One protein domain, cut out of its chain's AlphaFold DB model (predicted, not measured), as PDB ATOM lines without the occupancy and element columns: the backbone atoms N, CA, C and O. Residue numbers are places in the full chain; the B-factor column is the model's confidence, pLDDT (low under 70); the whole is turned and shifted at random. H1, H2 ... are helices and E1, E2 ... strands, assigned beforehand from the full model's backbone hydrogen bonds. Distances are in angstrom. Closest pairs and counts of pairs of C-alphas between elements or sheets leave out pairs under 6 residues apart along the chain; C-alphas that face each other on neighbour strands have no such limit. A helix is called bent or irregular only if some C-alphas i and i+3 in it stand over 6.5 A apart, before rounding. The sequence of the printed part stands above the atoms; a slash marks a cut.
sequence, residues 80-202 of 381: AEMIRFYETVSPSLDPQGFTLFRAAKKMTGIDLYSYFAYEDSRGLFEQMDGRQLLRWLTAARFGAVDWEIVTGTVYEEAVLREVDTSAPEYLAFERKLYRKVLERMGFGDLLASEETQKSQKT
ATOM      1  N   ALA A  80     175.304 225.052 193.535       89.56
ATOM      2  CA  ALA A  80     176.454 224.472 194.224       89.56
ATOM      3  C   ALA A  80     176.601 222.962 193.966       89.56
ATOM      4  O   ALA A  80     177.714 222.478 193.780       89.56
ATOM      5  N   GLU A  81     175.500 222.208 193.920       90.25
ATOM      6  CA  GLU A  81     175.530 220.788 193.546       90.25
ATOM      7  C   GLU A  81     175.966 220.585 192.098       90.25
ATOM      8  O   GLU A  81     176.807 219.726 191.841       90.25
ATOM      9  N   MET A  82     175.440 221.384 191.165       92.75
ATOM     10  CA  MET A  82     175.818 221.308 189.750       92.75
ATOM     11  C   MET A  82     177.304 221.623 189.545       92.75
ATOM     12  O   MET A  82     177.974 220.908 188.800       92.75
ATOM     13  N   ILE A  83     177.831 222.643 190.234       92.94
ATOM     14  CA  ILE A  83     179.258 222.998 190.206       92.94
ATOM     15  C   ILE A  83     180.095 221.840 190.746       92.94
ATOM     16  O   ILE A  83     180.965 221.349 190.035       92.94
ATOM     17  N   ARG A  84     179.798 221.339 191.955       93.12
ATOM     18  CA  ARG A  84     180.546 220.219 192.556       93.12
ATOM     19  C   ARG A  84     180.528 218.974 191.674       93.12
ATOM     20  O   ARG A  84     181.545 218.295 191.525       93.12
ATOM     21  N   PHE A  85     179.375 218.665 191.083       92.38
ATOM     22  CA  PHE A  85     179.242 217.536 190.172       92.38
ATOM     23  C   PHE A  85     180.104 217.741 188.921       92.38
ATOM     24  O   PHE A  85     180.894 216.861 188.573       92.38
ATOM     25  N   TYR A  86     180.027 218.917 188.288       94.25
ATOM     26  CA  TYR A  86     180.881 219.262 187.151       94.25
ATOM     27  C   TYR A  86     182.369 219.179 187.511       94.25
ATOM     28  O   TYR A  86     183.137 218.562 186.782       94.25
ATOM     29  N   GLU A  87     182.793 219.739 188.643       93.88
ATOM     30  CA  GLU A  87     184.184 219.688 189.103       93.88
ATOM     31  C   GLU A  87     184.675 218.251 189.293       93.88
ATOM     32  O   GLU A  87     185.814 217.953 188.947       93.88
ATOM     33  N   THR A  88     183.802 217.348 189.738       93.06
ATOM     34  CA  THR A  88     184.122 215.924 189.911       93.06
ATOM     35  C   THR A  88     184.338 215.212 188.571       93.06
ATOM     36  O   THR A  88     185.255 214.402 188.442       93.06
ATOM     37  N   VAL A  89     183.524 215.511 187.551       91.81
ATOM     38  CA  VAL A  89     183.599 214.835 186.239       91.81
ATOM     39  C   VAL A  89     184.536 215.529 185.245       91.81
ATOM     40  O   VAL A  89     185.059 214.889 184.327       91.81
ATOM     41  N   SER A  90     184.786 216.827 185.422       93.50
ATOM     42  CA  SER A  90     185.539 217.652 184.475       93.50
ATOM     43  C   SER A  90     186.979 217.189 184.231       93.50
ATOM     44  O   SER A  90     187.381 217.235 183.075       93.50
ATOM     45  N   PRO A  91     187.752 216.634 185.190       95.00
ATOM     46  CA  PRO A  91     189.094 216.133 184.886       95.00
ATOM     47  C   PRO A  91     189.107 215.027 183.821       95.00
ATOM     48  O   PRO A  91     190.090 214.884 183.101       95.00
ATOM     49  N   SER A  92     188.016 214.260 183.709       90.88
ATOM     50  CA  SER A  92     187.881 213.189 182.713       90.88
ATOM     51  C   SER A  92     187.158 213.645 181.444       90.88
ATOM     52  O   SER A  92     187.555 213.257 180.349       90.88
ATOM     53  N   LEU A  93     186.096 214.448 181.576       89.56
ATOM     54  CA  LEU A  93     185.208 214.806 180.459       89.56
ATOM     55  C   LEU A  93     185.475 216.190 179.852       89.56
ATOM     56  O   LEU A  93     185.110 216.435 178.706       89.56
ATOM     57  N   ASP A  94     186.095 217.102 180.600       93.38
ATOM     58  CA  ASP A  94     186.380 218.475 180.171       93.38
ATOM     59  C   ASP A  94     187.644 219.037 180.854       93.38
ATOM     60  O   ASP A  94     187.575 220.040 181.574       93.38
ATOM     61  N   PRO A  95     188.815 218.394 180.665       92.25
ATOM     62  CA  PRO A  95     190.020 218.679 181.450       92.25
ATOM     63  C   PRO A  95     190.478 220.134 181.326       92.25
ATOM     64  O   PRO A  95     190.930 220.734 182.296       92.25
ATOM     65  N   GLN A  96     190.303 220.719 180.141       92.38
ATOM     66  CA  GLN A  96     190.672 222.102 179.834       92.38
ATOM     67  C   GLN A  96     189.477 223.070 179.902       92.38
ATOM     68  O   GLN A  96     189.632 224.243 179.598       92.38
ATOM     69  N   GLY A  97     188.271 222.623 180.271       93.50
ATOM     70  CA  GLY A  97     187.099 223.503 180.402       93.50
ATOM     71  C   GLY A  97     186.525 224.041 179.082       93.50
ATOM     72  O   GLY A  97     185.772 225.017 179.082       93.50
ATOM     73  N   PHE A  98     186.885 223.464 177.932       93.50
ATOM     74  CA  PHE A  98     186.412 223.945 176.632       93.50
ATOM     75  C   PHE A  98     184.926 223.678 176.402       93.50
ATOM     76  O   PHE A  98     184.276 224.426 175.668       93.50
ATOM     77  N   THR A  99     184.361 222.633 177.006       92.88
ATOM     78  CA  THR A  99     182.919 222.363 176.925       92.88
ATOM     79  C   THR A  99     182.142 223.448 177.656       92.88
ATOM     80  O   THR A  99     181.200 224.007 177.083       92.88
ATOM     81  N   LEU A 100     182.596 223.806 178.859       93.94
ATOM     82  CA  LEU A 100     182.067 224.921 179.643       93.94
ATOM     83  C   LEU A 100     182.171 226.249 178.878       93.94
ATOM     84  O   LEU A 100     181.164 226.933 178.688       93.94
ATOM     85  N   PHE A 101     183.346 226.567 178.327       95.50
ATOM     86  CA  PHE A 101     183.552 227.771 177.517       95.50
ATOM     87  C   PHE A 101     182.631 227.838 176.294       95.50
ATOM     88  O   PHE A 101     181.968 228.848 176.062       95.50
ATOM     89  N   ARG A 102     182.548 226.765 175.502       94.44
ATOM     90  CA  ARG A 102     181.713 226.734 174.287       94.44
ATOM     91  C   ARG A 102     180.231 226.885 174.613       94.44
ATOM     92  O   ARG A 102     179.501 227.500 173.836       94.44
ATOM     93  N   ALA A 103     179.778 226.317 175.733       93.88
ATOM     94  CA  ALA A 103     178.412 226.503 176.209       93.88
ATOM     95  C   ALA A 103     178.157 227.971 176.579       93.88
ATOM     96  O   ALA A 103     177.178 228.549 176.104       93.88
ATOM     97  N   ALA A 104     179.075 228.594 177.321       94.38
ATOM     98  CA  ALA A 104     178.990 230.005 177.679       94.38
ATOM     99  C   ALA A 104     179.015 230.915 176.443       94.38
ATOM    100  O   ALA A 104     178.130 231.755 176.305       94.38
ATOM    101  N   LYS A 105     179.933 230.693 175.489       94.12
ATOM    102  CA  LYS A 105     180.021 231.452 174.225       94.12
ATOM    103  C   LYS A 105     178.702 231.411 173.454       94.12
ATOM    104  O   LYS A 105     178.215 232.434 172.985       94.12
ATOM    105  N   LYS A 106     178.082 230.230 173.361       93.94
ATOM    106  CA  LYS A 106     176.773 230.065 172.709       93.94
ATOM    107  C   LYS A 106     175.648 230.788 173.460       93.94
ATOM    108  O   LYS A 106     174.686 231.212 172.831       93.94
ATOM    109  N   MET A 107     175.730 230.884 174.786       91.44
ATOM    110  CA  MET A 107     174.721 231.556 175.611       91.44
ATOM    111  C   MET A 107     174.830 233.076 175.575       91.44
ATOM    112  O   MET A 107     173.799 233.740 175.555       91.44
ATOM    113  N   THR A 108     176.046 233.615 175.601       91.50
ATOM    114  CA  THR A 108     176.277 235.064 175.589       91.50
ATOM    115  C   THR A 108     176.188 235.645 174.183       91.50
ATOM    116  O   THR A 108     175.878 236.822 174.043       91.50
ATOM    117  N   GLY A 109     176.467 234.845 173.145       91.50
ATOM    118  CA  GLY A 109     176.537 235.319 171.760       91.50
ATOM    119  C   GLY A 109     177.739 236.228 171.483       91.50
ATOM    120  O   GLY A 109     177.865 236.745 170.379       91.50
ATOM    121  N   ILE A 110     178.622 236.414 172.467       91.56
ATOM    122  CA  ILE A 110     179.809 237.258 172.352       91.56
ATOM    123  C   ILE A 110     180.886 236.468 171.616       91.56
ATOM    124  O   ILE A 110     181.285 235.379 172.046       91.56
ATOM    125  N   ASP A 111     181.382 237.023 170.515       92.06
ATOM    126  CA  ASP A 111     182.586 236.505 169.890       92.06
ATOM    127  C   ASP A 111     183.830 237.098 170.554       92.06
ATOM    128  O   ASP A 111     184.191 238.243 170.301       92.06
ATOM    129  N   LEU A 112     184.461 236.299 171.420       90.19
ATOM    130  CA  LEU A 112     185.602 236.711 172.241       90.19
ATOM    131  C   LEU A 112     186.740 237.330 171.412       90.19
ATOM    132  O   LEU A 112     187.265 238.370 171.783       90.19
ATOM    133  N   TYR A 113     187.078 236.699 170.287       89.31
ATOM    134  CA  TYR A 113     188.202 237.087 169.432       89.31
ATOM    135  C   TYR A 113     187.983 238.461 168.797       89.31
ATOM    136  O   TYR A 113     188.873 239.301 168.780       89.31
ATOM    137  N   SER A 114     186.755 238.717 168.343       90.06
ATOM    138  CA  SER A 114     186.380 240.012 167.778       90.06
ATOM    139  C   SER A 114     186.236 241.098 168.850       90.06
ATOM    140  O   SER A 114     186.549 242.256 168.593       90.06
ATOM    141  N   TYR A 115     185.747 240.739 170.042       91.12
ATOM    142  CA  TYR A 115     185.533 241.687 171.141       91.12
ATOM    143  C   TYR A 115     186.853 242.171 171.762       91.12
ATOM    144  O   TYR A 115     186.974 243.339 172.111       91.12
ATOM    145  N   PHE A 116     187.847 241.288 171.851       92.69
ATOM    146  CA  PHE A 116     189.186 241.552 172.382       92.69
ATOM    147  C   PHE A 116     190.230 241.449 171.264       92.69
ATOM    148  O   PHE A 116     191.139 240.617 171.291       92.69
ATOM    149  N   ALA A 117     190.044 242.256 170.215       90.00
ATOM    150  CA  ALA A 117     190.847 242.168 168.997       90.00
ATOM    151  C   ALA A 117     192.337 242.468 169.238       90.00
ATOM    152  O   ALA A 117     193.202 241.898 168.563       90.00
ATOM    153  N   TYR A 118     192.647 243.351 170.193       90.75
ATOM    154  CA  TYR A 118     194.025 243.683 170.554       90.75
ATOM    155  C   TYR A 118     194.729 242.481 171.204       90.75
ATOM    156  O   TYR A 118     195.825 242.093 170.793       90.75
ATOM    157  N   GLU A 119     194.065 241.841 172.162       92.25
ATOM    158  CA  GLU A 119     194.546 240.671 172.894       92.25
ATOM    159  C   GLU A 119     194.674 239.446 171.985       92.25
ATOM    160  O   GLU A 119     195.649 238.695 172.079       92.25
ATOM    161  N   ASP A 120     193.726 239.257 171.069       91.88
ATOM    162  CA  ASP A 120     193.785 238.179 170.083       91.88
ATOM    163  C   ASP A 120     194.962 238.365 169.119       91.88
ATOM    164  O   ASP A 120     195.759 237.452 168.916       91.88
ATOM    165  N   SER A 121     195.167 239.587 168.618       89.81
ATOM    166  CA  SER A 121     196.301 239.924 167.737       89.81
ATOM    167  C   SER A 121     197.665 239.735 168.416       89.81
ATOM    168  O   SER A 121     198.689 239.556 167.755       89.81
ATOM    169  N   ARG A 122     197.689 239.771 169.750       89.06
ATOM    170  CA  ARG A 122     198.849 239.474 170.601       89.06
ATOM    171  C   ARG A 122     199.085 237.969 170.799       89.06
ATOM    172  O   ARG A 122     200.074 237.608 171.441       89.06
ATOM    173  N   GLY A 123     198.200 237.112 170.289       89.19
ATOM    174  CA  GLY A 123     198.213 235.662 170.483       89.19
ATOM    175  C   GLY A 123     197.810 235.234 171.897       89.19
ATOM    176  O   GLY A 123     198.122 234.116 172.309       89.19
ATOM    177  N   LEU A 124     197.154 236.109 172.673       90.31
ATOM    178  CA  LEU A 124     196.863 235.854 174.087       90.31
ATOM    179  C   LEU A 124     195.942 234.640 174.271       90.31
ATOM    180  O   LEU A 124     196.148 233.839 175.183       90.31
ATOM    181  N   PHE A 125     194.952 234.482 173.391       91.88
ATOM    182  CA  PHE A 125     193.946 233.424 173.491       91.88
ATOM    183  C   PHE A 125     194.403 232.065 172.952       91.88
ATOM    184  O   PHE A 125     193.801 231.055 173.306       91.88
ATOM    185  N   GLU A 126     195.463 232.004 172.141       88.25
ATOM    186  CA  GLU A 126     195.938 230.748 171.536       88.25
ATOM    187  C   GLU A 126     196.464 229.750 172.576       88.25
ATOM    188  O   GLU A 126     196.382 228.539 172.381       88.25
ATOM    189  N   GLN A 127     196.996 230.265 173.685       85.31
ATOM    190  CA  GLN A 127     197.595 229.469 174.759       85.31
ATOM    191  C   GLN A 127     196.652 229.266 175.951       85.31
ATOM    192  O   GLN A 127     197.039 228.633 176.934       85.31
ATOM    193  N   MET A 128     195.438 229.820 175.897       94.44
ATOM    194  CA  MET A 128     194.494 229.754 177.007       94.44
ATOM    195  C   MET A 128     193.637 228.493 176.962       94.44
ATOM    196  O   MET A 128     193.131 228.081 175.916       94.44
ATOM    197  N   ASP A 129     193.413 227.913 178.136       94.56
ATOM    198  CA  ASP A 129     192.403 226.882 178.306       94.56
ATOM    199  C   ASP A 129     190.984 227.482 178.324       94.56
ATOM    200  O   ASP A 129     190.764 228.694 178.408       94.56
ATOM    201  N   GLY A 130     189.974 226.621 178.239       92.62
ATOM    202  CA  GLY A 130     188.580 227.043 178.246       92.62
ATOM    203  C   GLY A 130     188.158 227.753 179.536       92.62
ATOM    204  O   GLY A 130     187.308 228.637 179.478       92.62
ATOM    205  N   ARG A 131     188.751 227.445 180.695       93.06
ATOM    206  CA  ARG A 131     188.421 228.131 181.959       93.06
ATOM    207  C   ARG A 131     188.962 229.554 181.959       93.06
ATOM    208  O   ARG A 131     188.274 230.473 182.397       93.06
ATOM    209  N   GLN A 132     190.163 229.751 181.428       94.56
ATOM    210  CA  GLN A 132     190.756 231.064 181.224       94.56
ATOM    211  C   GLN A 132     189.919 231.874 180.234       94.56
ATOM    212  O   GLN A 132     189.489 232.970 180.582       94.56
ATOM    213  N   LEU A 133     189.582 231.318 179.066       94.81
ATOM    214  CA  LEU A 133     188.727 231.991 178.078       94.81
ATOM    215  C   LEU A 133     187.329 232.316 178.628       94.81
ATOM    216  O   LEU A 133     186.753 233.353 178.297       94.81
ATOM    217  N   LEU A 134     186.779 231.459 179.494       94.69
ATOM    218  CA  LEU A 134     185.511 231.717 180.168       94.69
ATOM    219  C   LEU A 134     185.579 232.974 181.038       94.69
ATOM    220  O   LEU A 134     184.629 233.748 181.003       94.69
ATOM    221  N   ARG A 135     186.687 233.216 181.755       94.56
ATOM    222  CA  ARG A 135     186.856 234.425 182.583       94.56
ATOM    223  C   ARG A 135     186.745 235.704 181.754       94.56
ATOM    224  O   ARG A 135     186.019 236.617 182.145       94.56
ATOM    225  N   TRP A 136     187.398 235.740 180.592       94.75
ATOM    226  CA  TRP A 136     187.309 236.860 179.647       94.75
ATOM    227  C   TRP A 136     185.882 237.053 179.132       94.75
ATOM    228  O   TRP A 136     185.356 238.165 179.122       94.75
ATOM    229  N   LEU A 137     185.218 235.954 178.770       94.69
ATOM    230  CA  LEU A 137     183.840 235.988 178.289       94.69
ATOM    231  C   LEU A 137     182.867 236.495 179.363       94.69
ATOM    232  O   LEU A 137     181.966 237.277 179.060       94.69
ATOM    233  N   THR A 138     183.033 236.049 180.612       93.38
ATOM    234  CA  THR A 138     182.200 236.497 181.732       93.38
ATOM    235  C   THR A 138     182.439 237.965 182.040       93.38
ATOM    236  O   THR A 138     181.475 238.702 182.210       93.38
ATOM    237  N   ALA A 139     183.692 238.419 182.031       93.81
ATOM    238  CA  ALA A 139     183.995 239.823 182.260       93.81
ATOM    239  C   ALA A 139     183.355 240.719 181.191       93.81
ATOM    240  O   ALA A 139     182.686 241.690 181.538       93.81
ATOM    241  N   ALA A 140     183.445 240.341 179.911       92.81
ATOM    242  CA  ALA A 140     182.770 241.053 178.824       92.81
ATOM    243  C   ALA A 140     181.241 241.066 178.988       92.81
ATOM    244  O   ALA A 140     180.597 242.096 178.803       92.81
ATOM    245  N   ARG A 141     180.639 239.930 179.366       92.88
ATOM    246  CA  ARG A 141     179.180 239.812 179.532       92.88
ATOM    247  C   ARG A 141     178.637 240.699 180.654       92.88
ATOM    248  O   ARG A 141     177.541 241.231 180.494       92.88
ATOM    249  N   PHE A 142     179.372 240.819 181.757       93.19
ATOM    250  CA  PHE A 142     178.948 241.546 182.959       93.19
ATOM    251  C   PHE A 142     179.570 242.945 183.079       93.19
ATOM    252  O   PHE A 142     179.468 243.569 184.130       93.19
ATOM    253  N   GLY A 143     180.203 243.452 182.016       90.19
ATOM    254  CA  GLY A 143     180.762 244.806 181.994       90.19
ATOM    255  C   GLY A 143     181.944 245.016 182.948       90.19
ATOM    256  O   GLY A 143     182.192 246.138 183.373       90.19
ATOM    257  N   ALA A 144     182.673 243.952 183.287       92.94
ATOM    258  CA  ALA A 144     183.855 243.990 184.148       92.94
ATOM    259  C   ALA A 144     185.152 244.097 183.324       92.94
ATOM    260  O   ALA A 144     186.130 243.398 183.590       92.94
ATOM    261  N   VAL A 145     185.141 244.935 182.288       92.75
ATOM    262  CA  VAL A 145     186.290 245.189 181.411       92.75
ATOM    263  C   VAL A 145     186.532 246.687 181.374       92.75
ATOM    264  O   VAL A 145     185.657 247.442 180.950       92.75
ATOM    265  N   ASP A 146     187.721 247.090 181.796       91.81
ATOM    266  CA  ASP A 146     188.245 248.424 181.540       91.81
ATOM    267  C   ASP A 146     189.150 248.418 180.322       91.81
ATOM    268  O   ASP A 146     189.715 247.388 179.959       91.81
ATOM    269  N   TRP A 147     189.323 249.597 179.742       92.25
ATOM    270  CA  TRP A 147     190.191 249.820 178.600       92.25
ATOM    271  C   TRP A 147     191.261 250.832 178.991       92.25
ATOM    272  O   TRP A 147     190.947 251.967 179.359       92.25
ATOM    273  N   GLU A 148     192.523 250.417 178.938       91.56
ATOM    274  CA  GLU A 148     193.674 251.281 179.191       91.56
ATOM    275  C   GLU A 148     194.424 251.551 177.888       91.56
ATOM    276  O   GLU A 148     194.658 250.654 177.081       91.56
ATOM    277  N   ILE A 149     194.809 252.810 177.659       89.94
ATOM    278  CA  ILE A 149     195.565 253.176 176.458       89.94
ATOM    279  C   ILE A 149     196.992 252.646 176.597       89.94
ATOM    280  O   ILE A 149     197.740 253.058 177.489       89.94
ATOM    281  N   VAL A 150     197.405 251.802 175.657       87.75
ATOM    282  CA  VAL A 150     198.754 251.238 175.634       87.75
ATOM    283  C   VAL A 150     199.757 252.350 175.332       87.75
ATOM    284  O   VAL A 150     199.727 252.973 174.263       87.75
ATOM    285  N   THR A 151     200.676 252.590 176.272       83.38
ATOM    286  CA  THR A 151     201.614 253.720 176.234       83.38
ATOM    287  C   THR A 151     202.377 253.792 174.911       83.38
ATOM    288  O   THR A 151     203.093 252.859 174.544       83.38
ATOM    289  N   GLY A 152     202.260 254.923 174.213       84.56
ATOM    290  CA  GLY A 152     202.942 255.153 172.935       84.56
ATOM    291  C   GLY A 152     202.220 254.591 171.705       84.56
ATOM    292  O   GLY A 152     202.781 254.645 170.612       84.56
ATOM    293  N   THR A 153     200.993 254.085 171.850       85.81
ATOM    294  CA  THR A 153     200.153 253.631 170.733       85.81
ATOM    295  C   THR A 153     198.752 254.254 170.789       85.81
ATOM    296  O   THR A 153     198.430 254.991 171.717       85.81
ATOM    297  N   VAL A 154     197.930 253.977 169.773       85.00
ATOM    298  CA  VAL A 154     196.500 254.349 169.721       85.00
ATOM    299  C   VAL A 154     195.576 253.192 170.116       85.00
ATOM    300  O   VAL A 154     194.366 253.298 169.945       85.00
ATOM    301  N   TYR A 155     196.143 252.071 170.567       85.44
ATOM    302  CA  TYR A 155     195.386 250.884 170.942       85.44
ATOM    303  C   TYR A 155     195.023 250.915 172.423       85.44
ATOM    304  O   TYR A 155     195.758 251.464 173.247       85.44
ATOM    305  N   GLU A 156     193.899 250.282 172.735       88.69
ATOM    306  CA  GLU A 156     193.431 250.046 174.093       88.69
ATOM    307  C   GLU A 156     193.630 248.564 174.426       88.69
ATOM    308  O   GLU A 156     193.358 247.704 173.585       88.69
ATOM    309  N   GLU A 157     194.126 248.276 175.626       91.56
ATOM    310  CA  GLU A 157     194.190 246.926 176.181       91.56
ATOM    311  C   GLU A 157     193.108 246.731 177.241       91.56
ATOM    312  O   GLU A 157     192.782 247.641 178.009       91.56
ATOM    313  N   ALA A 158     192.540 245.533 177.271       92.25
ATOM    314  CA  ALA A 158     191.503 245.148 178.203       92.25
ATOM    315  C   ALA A 158     192.091 244.745 179.559       92.25
ATOM    316  O   ALA A 158     192.833 243.766 179.685       92.25
ATOM    317  N   VAL A 159     191.656 245.439 180.606       91.38
ATOM    318  CA  VAL A 159     191.955 245.112 181.999       91.38
ATOM    319  C   VAL A 159     190.705 244.514 182.636       91.38
ATOM    320  O   VAL A 159     189.682 245.177 182.817       91.38
ATOM    321  N   LEU A 160     190.773 243.220 182.961       92.25
ATOM    322  CA  LEU A 160     189.658 242.513 183.589       92.25
ATOM    323  C   LEU A 160     189.511 242.928 185.057       92.25
ATOM    324  O   LEU A 160     190.425 242.729 185.859       92.25
ATOM    325  N   ARG A 161     188.328 243.422 185.421       91.50
ATOM    326  CA  ARG A 161     187.920 243.626 186.815       91.50
ATOM    327  C   ARG A 161     187.339 242.347 187.412       91.50
ATOM    328  O   ARG A 161     186.967 241.408 186.705       91.50
ATOM    329  N   GLU A 162     187.233 242.324 188.737       88.94
ATOM    330  CA  GLU A 162     186.474 241.282 189.425       88.94
ATOM    331  C   GLU A 162     184.988 241.399 189.069       88.94
ATOM    332  O   GLU A 162     184.377 242.462 189.186       88.94
ATOM    333  N   VAL A 163     184.416 240.290 188.602       90.06
ATOM    334  CA  VAL A 163     182.978 240.175 188.350       90.06
ATOM    335  C   VAL A 163     182.293 239.898 189.682       90.06
ATOM    336  O   VAL A 163     182.702 238.987 190.404       90.06
ATOM    337  N   ASP A 164     181.231 240.641 189.989       88.12
ATOM    338  CA  ASP A 164     180.398 240.358 191.156       88.12
ATOM    339  C   ASP A 164     179.643 239.034 190.963       88.12
ATOM    340  O   ASP A 164     178.589 238.963 190.328       88.12
ATOM    341  N   THR A 165     180.209 237.967 191.520       87.25
ATOM    342  CA  THR A 165     179.635 236.616 191.472       87.25
ATOM    343  C   THR A 165     178.430 236.441 192.397       87.25
ATOM    344  O   THR A 165     177.705 235.455 192.275       87.25
ATOM    345  N   SER A 166     178.179 237.398 193.298       86.25
ATOM    346  CA  SER A 166     177.014 237.390 194.187       86.25
ATOM    347  C   SER A 166     175.766 237.993 193.538       86.25
ATOM    348  O   SER A 166     174.650 237.762 194.010       86.25
ATOM    349  N   ALA A 167     175.933 238.716 192.424       87.75
ATOM    350  CA  ALA A 167     174.835 239.342 191.708       87.75
ATOM    351  C   ALA A 167     173.808 238.298 191.217       87.75
ATOM    352  O   ALA A 167     174.181 237.269 190.639       87.75
ATOM    353  N   PRO A 168     172.493 238.563 191.353       86.88
ATOM    354  CA  PRO A 168     171.456 237.612 190.948       86.88
ATOM    355  C   PRO A 168     171.487 237.309 189.442       86.88
ATOM    356  O   PRO A 168     171.178 236.187 189.038       86.88
ATOM    357  N   GLU A 169     171.903 238.271 188.611       89.50
ATOM    358  CA  GLU A 169     172.086 238.057 187.170       89.50
ATOM    359  C   GLU A 169     173.223 237.062 186.883       89.50
ATOM    360  O   GLU A 169     173.072 236.177 186.036       89.50
ATOM    361  N   TYR A 170     174.334 237.158 187.626       90.25
ATOM    362  CA  TYR A 170     175.462 236.236 187.504       90.25
ATOM    363  C   TYR A 170     175.067 234.825 187.935       90.25
ATOM    364  O   TYR A 170     175.243 233.877 187.171       90.25
ATOM    365  N   LEU A 171     174.434 234.685 189.101       89.94
ATOM    366  CA  LEU A 171     173.976 233.391 189.618       89.94
ATOM    367  C   LEU A 171     172.961 232.715 188.681       89.94
ATOM    368  O   LEU A 171     172.983 231.494 188.505       89.94
ATOM    369  N   ALA A 172     172.073 233.492 188.052       89.50
ATOM    370  CA  ALA A 172     171.127 232.979 187.065       89.50
ATOM    371  C   ALA A 172     171.830 232.503 185.783       89.50
ATOM    372  O   ALA A 172     171.512 231.429 185.258       89.50
ATOM    373  N   PHE A 173     172.803 233.274 185.291       93.25
ATOM    374  CA  PHE A 173     173.635 232.889 184.153       93.25
ATOM    375  C   PHE A 173     174.430 231.614 184.446       93.25
ATOM    376  O   PHE A 173     174.395 230.678 183.646       93.25
ATOM    377  N   GLU A 174     175.092 231.556 185.597       93.31
ATOM    378  CA  GLU A 174     175.946 230.447 186.002       93.31
ATOM    379  C   GLU A 174     175.131 229.160 186.183       93.31
ATOM    380  O   GLU A 174     175.479 228.117 185.629       93.31
ATOM    381  N   ARG A 175     173.957 229.240 186.826       92.75
ATOM    382  CA  ARG A 175     173.011 228.112 186.918       92.75
ATOM    383  C   ARG A 175     172.612 227.592 185.545       92.75
ATOM    384  O   ARG A 175     172.648 226.385 185.307       92.75
ATOM    385  N   LYS A 176     172.245 228.486 184.625       93.62
ATOM    386  CA  LYS A 176     171.855 228.104 183.263       93.62
ATOM    387  C   LYS A 176     173.028 227.507 182.480       93.62
ATOM    388  O   LYS A 176     172.818 226.608 181.666       93.62
ATOM    389  N   LEU A 177     174.245 227.987 182.730       94.94
ATOM    390  CA  LEU A 177     175.468 227.489 182.116       94.94
ATOM    391  C   LEU A 177     175.761 226.054 182.557       94.94
ATOM    392  O   LEU A 177     175.844 225.171 181.703       94.94
ATOM    393  N   TYR A 178     175.855 225.804 183.865       94.38
ATOM    394  CA  TYR A 178     176.145 224.465 184.380       94.38
ATOM    395  C   TYR A 178     175.050 223.462 184.031       94.38
ATOM    396  O   TYR A 178     175.374 222.356 183.604       94.38
ATOM    397  N   ARG A 179     173.771 223.860 184.088       93.75
ATOM    398  CA  ARG A 179     172.654 223.031 183.608       93.75
ATOM    399  C   ARG A 179     172.895 222.554 182.170       93.75
ATOM    400  O   ARG A 179     172.944 221.354 181.921       93.75
ATOM    401  N   LYS A 180     173.146 223.478 181.236       93.25
ATOM    402  CA  LYS A 180     173.378 223.145 179.817       93.25
ATOM    403  C   LYS A 180     174.624 222.301 179.576       93.25
ATOM    404  O   LYS A 180     174.654 221.490 178.652       93.25
ATOM    405  N   VAL A 181     175.684 222.529 180.345       94.50
ATOM    406  CA  VAL A 181     176.924 221.753 180.222       94.50
ATOM    407  C   VAL A 181     176.695 220.318 180.673       94.50
ATOM    408  O   VAL A 181     177.084 219.399 179.956       94.50
ATOM    409  N   LEU A 182     176.012 220.123 181.800       92.31
ATOM    410  CA  LEU A 182     175.677 218.799 182.314       92.31
ATOM    411  C   LEU A 182     174.719 218.048 181.381       92.31
ATOM    412  O   LEU A 182     174.968 216.881 181.087       92.31
ATOM    413  N   GLU A 183     173.714 218.720 180.812       91.06
ATOM    414  CA  GLU A 183     172.862 218.154 179.751       91.06
ATOM    415  C   GLU A 183     173.697 217.673 178.560       91.06
ATOM    416  O   GLU A 183     173.559 216.539 178.106       91.06
ATOM    417  N   ARG A 184     174.623 218.511 178.077       90.25
ATOM    418  CA  ARG A 184     175.491 218.178 176.940       90.25
ATOM    419  C   ARG A 184     176.448 217.022 177.232       90.25
ATOM    420  O   ARG A 184     176.837 216.318 176.304       90.25
ATOM    421  N   MET A 185     176.842 216.848 178.489       87.69
ATOM    422  CA  MET A 185     177.689 215.744 178.942       87.69
ATOM    423  C   MET A 185     176.913 214.439 179.177       87.69
ATOM    424  O   MET A 185     177.534 213.433 179.505       87.69
ATOM    425  N   GLY A 186     175.589 214.434 178.985       87.44
ATOM    426  CA  GLY A 186     174.745 213.251 179.170       87.44
ATOM    427  C   GLY A 186     174.208 213.077 180.591       87.44
ATOM    428  O   GLY A 186     173.661 212.029 180.900       87.44
ATOM    429  N   PHE A 187     174.317 214.096 181.449       89.25
ATOM    430  CA  PHE A 187     173.798 214.081 182.823       89.25
ATOM    431  C   PHE A 187     172.460 214.817 182.962       89.25
ATOM    432  O   PHE A 187     172.094 215.230 184.060       89.25
ATOM    433  N   GLY A 188     171.736 215.003 181.853       86.19
ATOM    434  CA  GLY A 188     170.441 215.688 181.836       86.19
ATOM    435  C   GLY A 188     169.429 215.055 182.789       86.19
ATOM    436  O   GLY A 188     168.771 215.763 183.546       86.19
ATOM    437  N   ASP A 189     169.393 213.722 182.833       84.62
ATOM    438  CA  ASP A 189     168.469 212.965 183.680       84.62
ATOM    439  C   ASP A 189     168.721 213.185 185.177       84.62
ATOM    440  O   ASP A 189     167.802 213.051 185.981       84.62
ATOM    441  N   LEU A 190     169.934 213.577 185.576       85.94
ATOM    442  CA  LEU A 190     170.265 213.877 186.970       85.94
ATOM    443  C   LEU A 190     169.821 215.281 187.392       85.94
ATOM    444  O   LEU A 190     169.829 215.583 188.582       85.94
ATOM    445  N   LEU A 191     169.437 216.151 186.460       85.62
ATOM    446  CA  LEU A 191     169.031 217.519 186.766       85.62
ATOM    447  C   LEU A 191     167.568 217.545 187.210       85.62
ATOM    448  O   LEU A 191     166.698 216.912 186.615       85.62
ATOM    449  N   ALA A 192     167.279 218.319 188.253       82.25
ATOM    450  CA  ALA A 192     165.902 218.583 188.646       82.25
ATOM    451  C   ALA A 192     165.178 219.374 187.536       82.25
ATOM    452  O   ALA A 192     165.752 220.325 186.973       82.25
ATOM    453  N   SER A 193     163.923 219.002 187.240       70.94
ATOM    454  CA  SER A 193     163.057 219.776 186.339       70.94
ATOM    455  C   SER A 193     162.920 221.203 186.873       70.94
ATOM    456  O   SER A 193     162.977 221.425 188.085       70.94
ATOM    457  N   GLU A 194     162.756 222.192 185.995       59.88
ATOM    458  CA  GLU A 194     162.517 223.578 186.420       59.88
ATOM    459  C   GLU A 194     161.240 223.700 187.275       59.88
ATOM    460  O   GLU A 194     161.167 224.561 188.150       59.88
ATOM    461  N   GLU A 195     160.293 222.773 187.118       47.62
ATOM    462  CA  GLU A 195     159.111 222.611 187.976       47.62
ATOM    463  C   GLU A 195     159.486 222.117 189.380       47.62
ATOM    464  O   GLU A 195     159.065 222.703 190.372       47.62
ATOM    465  N   THR A 196     160.382 221.130 189.482       46.88
ATOM    466  CA  THR A 196     160.949 220.671 190.761       46.88
ATOM    467  C   THR A 196     161.834 221.746 191.397       46.88
ATOM    468  O   THR A 196     161.912 221.823 192.615       46.88
ATOM    469  N   GLN A 197     162.456 222.628 190.603       45.41
ATOM    470  CA  GLN A 197     163.178 223.800 191.110       45.41
ATOM    471  C   GLN A 197     162.251 224.937 191.541       45.41
ATOM    472  O   GLN A 197     162.651 225.692 192.419       45.41
ATOM    473  N   LYS A 198     161.026 225.063 191.014       45.28
ATOM    474  CA  LYS A 198     159.989 225.909 191.629       45.28
ATOM    475  C   LYS A 198     159.559 225.316 192.973       45.28
ATOM    476  O   LYS A 198     159.520 226.050 193.948       45.28
ATOM    477  N   SER A 199     159.380 223.997 193.060       43.72
ATOM    478  CA  SER A 199     159.079 223.296 194.318       43.72
ATOM    479  C   SER A 199     160.225 223.348 195.347       43.72
ATOM    480  O   SER A 199     159.959 223.511 196.529       43.72
ATOM    481  N   GLN A 200     161.493 223.298 194.923       40.06
ATOM    482  CA  GLN A 200     162.675 223.332 195.807       40.06
ATOM    483  C   GLN A 200     163.197 224.752 196.089       40.06
ATOM    484  O   GLN A 200     163.784 225.000 197.139       40.06
ATOM    485  N   LYS A 201     162.949 225.735 195.209       38.16
ATOM    486  CA  LYS A 201     163.146 227.162 195.528       38.16
ATOM    487  C   LYS A 201     162.130 227.640 196.576       38.16
ATOM    488  O   LYS A 201     162.439 228.569 197.314       38.16
ATOM    489  N   THR A 202     160.992 226.955 196.700       37.91
ATOM    490  CA  THR A 202     160.050 227.096 197.822       37.91
ATOM    491  C   THR A 202     160.559 226.452 199.127       37.91
ATOM    492  O   THR A 202     160.095 226.836 200.192       37.91
TER     493      THR A 202
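AT A GLANCE: This is residues 80 to 202 of the 381 residues of an uncharacterized protein of Oscillibacter sp. 1-3 (UniProt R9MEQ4). An elongated helical body has H2 in its middle, with H5 side by side with it and H6 crossing it; H1 packs on H6. A two-stranded hairpin, E1 and E2, makes one end of the long axis, with small H4 near E2 and small H3 near H5 and H4, while at the other end residues 193 to 199, of which 194 to 199 belong to H7, stick out. The printed part has 123 residues, with seven named helices and two named strands in the order H1 H2 H3 H4 H5 E1 E2 H6 H7; the class is mostly helix and the sheet, E1 - E2, is antiparallel. It is only just loose, close to compact, with a radius of gyration of the C-alphas of 16.6 A and spans of 57 by 31 by 21 A.

HOW THE PARTS SIT: E1, residues 145 to 149, and E2, residues 156 to 160, are an antiparallel hairpin, their directions at 146 degrees; N 146 and O 159 are 2.9 A apart and N 157 and O 148 are 2.8 A apart, within hydrogen-bond range. The closest C-alphas of H4, residues 117 to 121, and E2 are those of Tyr 118 and Glu 157, 6.5 A apart. Those of H5, residues 130 to 141, and E2 are Ala 139 and Leu 160, 6.4 A apart. H3, residues 112 to 115, is close to but not clearly touching H5, with the closest C-alphas, Leu 112 and Leu 137, 6.3 A apart. H2, residues 98 to 108, touches H5 at a shallow tilt of 14 degrees, the same way, closest at the C-alphas of Phe 98 and Gly 130, 4.1 A. H6, residues 168 to 184, touches H2 with residues 177 to 181 alone, at a steep tilt of 52 degrees, opposite ways, closest at the C-alphas of Leu 100 and Val 181, 6.1 A. H1, residues 80 to 93, touches H6 with residues 82 to 86 alone, at a steep tilt of 41 degrees, the same way, closest at the C-alphas of Met 82 and Tyr 178, 6.2 A. The helix packing is only just mostly crossed. H7, residues 194 to 202, touches no helix. Every O i to N i+4 pair is within hydrogen-bond range in H2, H4, H5, H6 and H7, and 8 of 10 are in H1; H3 is too short for such a pair.

IN THESE COORDINATES: H1 begins at C-alpha 80 (176.454, 224.472, 194.224), is 19.0 A long and is irregular, with C-alphas 88 and 91 7.1 A apart. H6 is 24.3 A long, H5 15.9 A, H2 15.1 A, E1 13.2 A and E2 12.7 A. H7 ends at C-alpha 202 (160.050, 227.096, 197.822).

THE WHOLE: The two C-alphas farthest apart, Gly 152 and Ser 199, are 58.3 A apart. The printed part has no cut, and no link is long. The mean pLDDT of the printed part is 87.6; residues 194 to 202 are under 70.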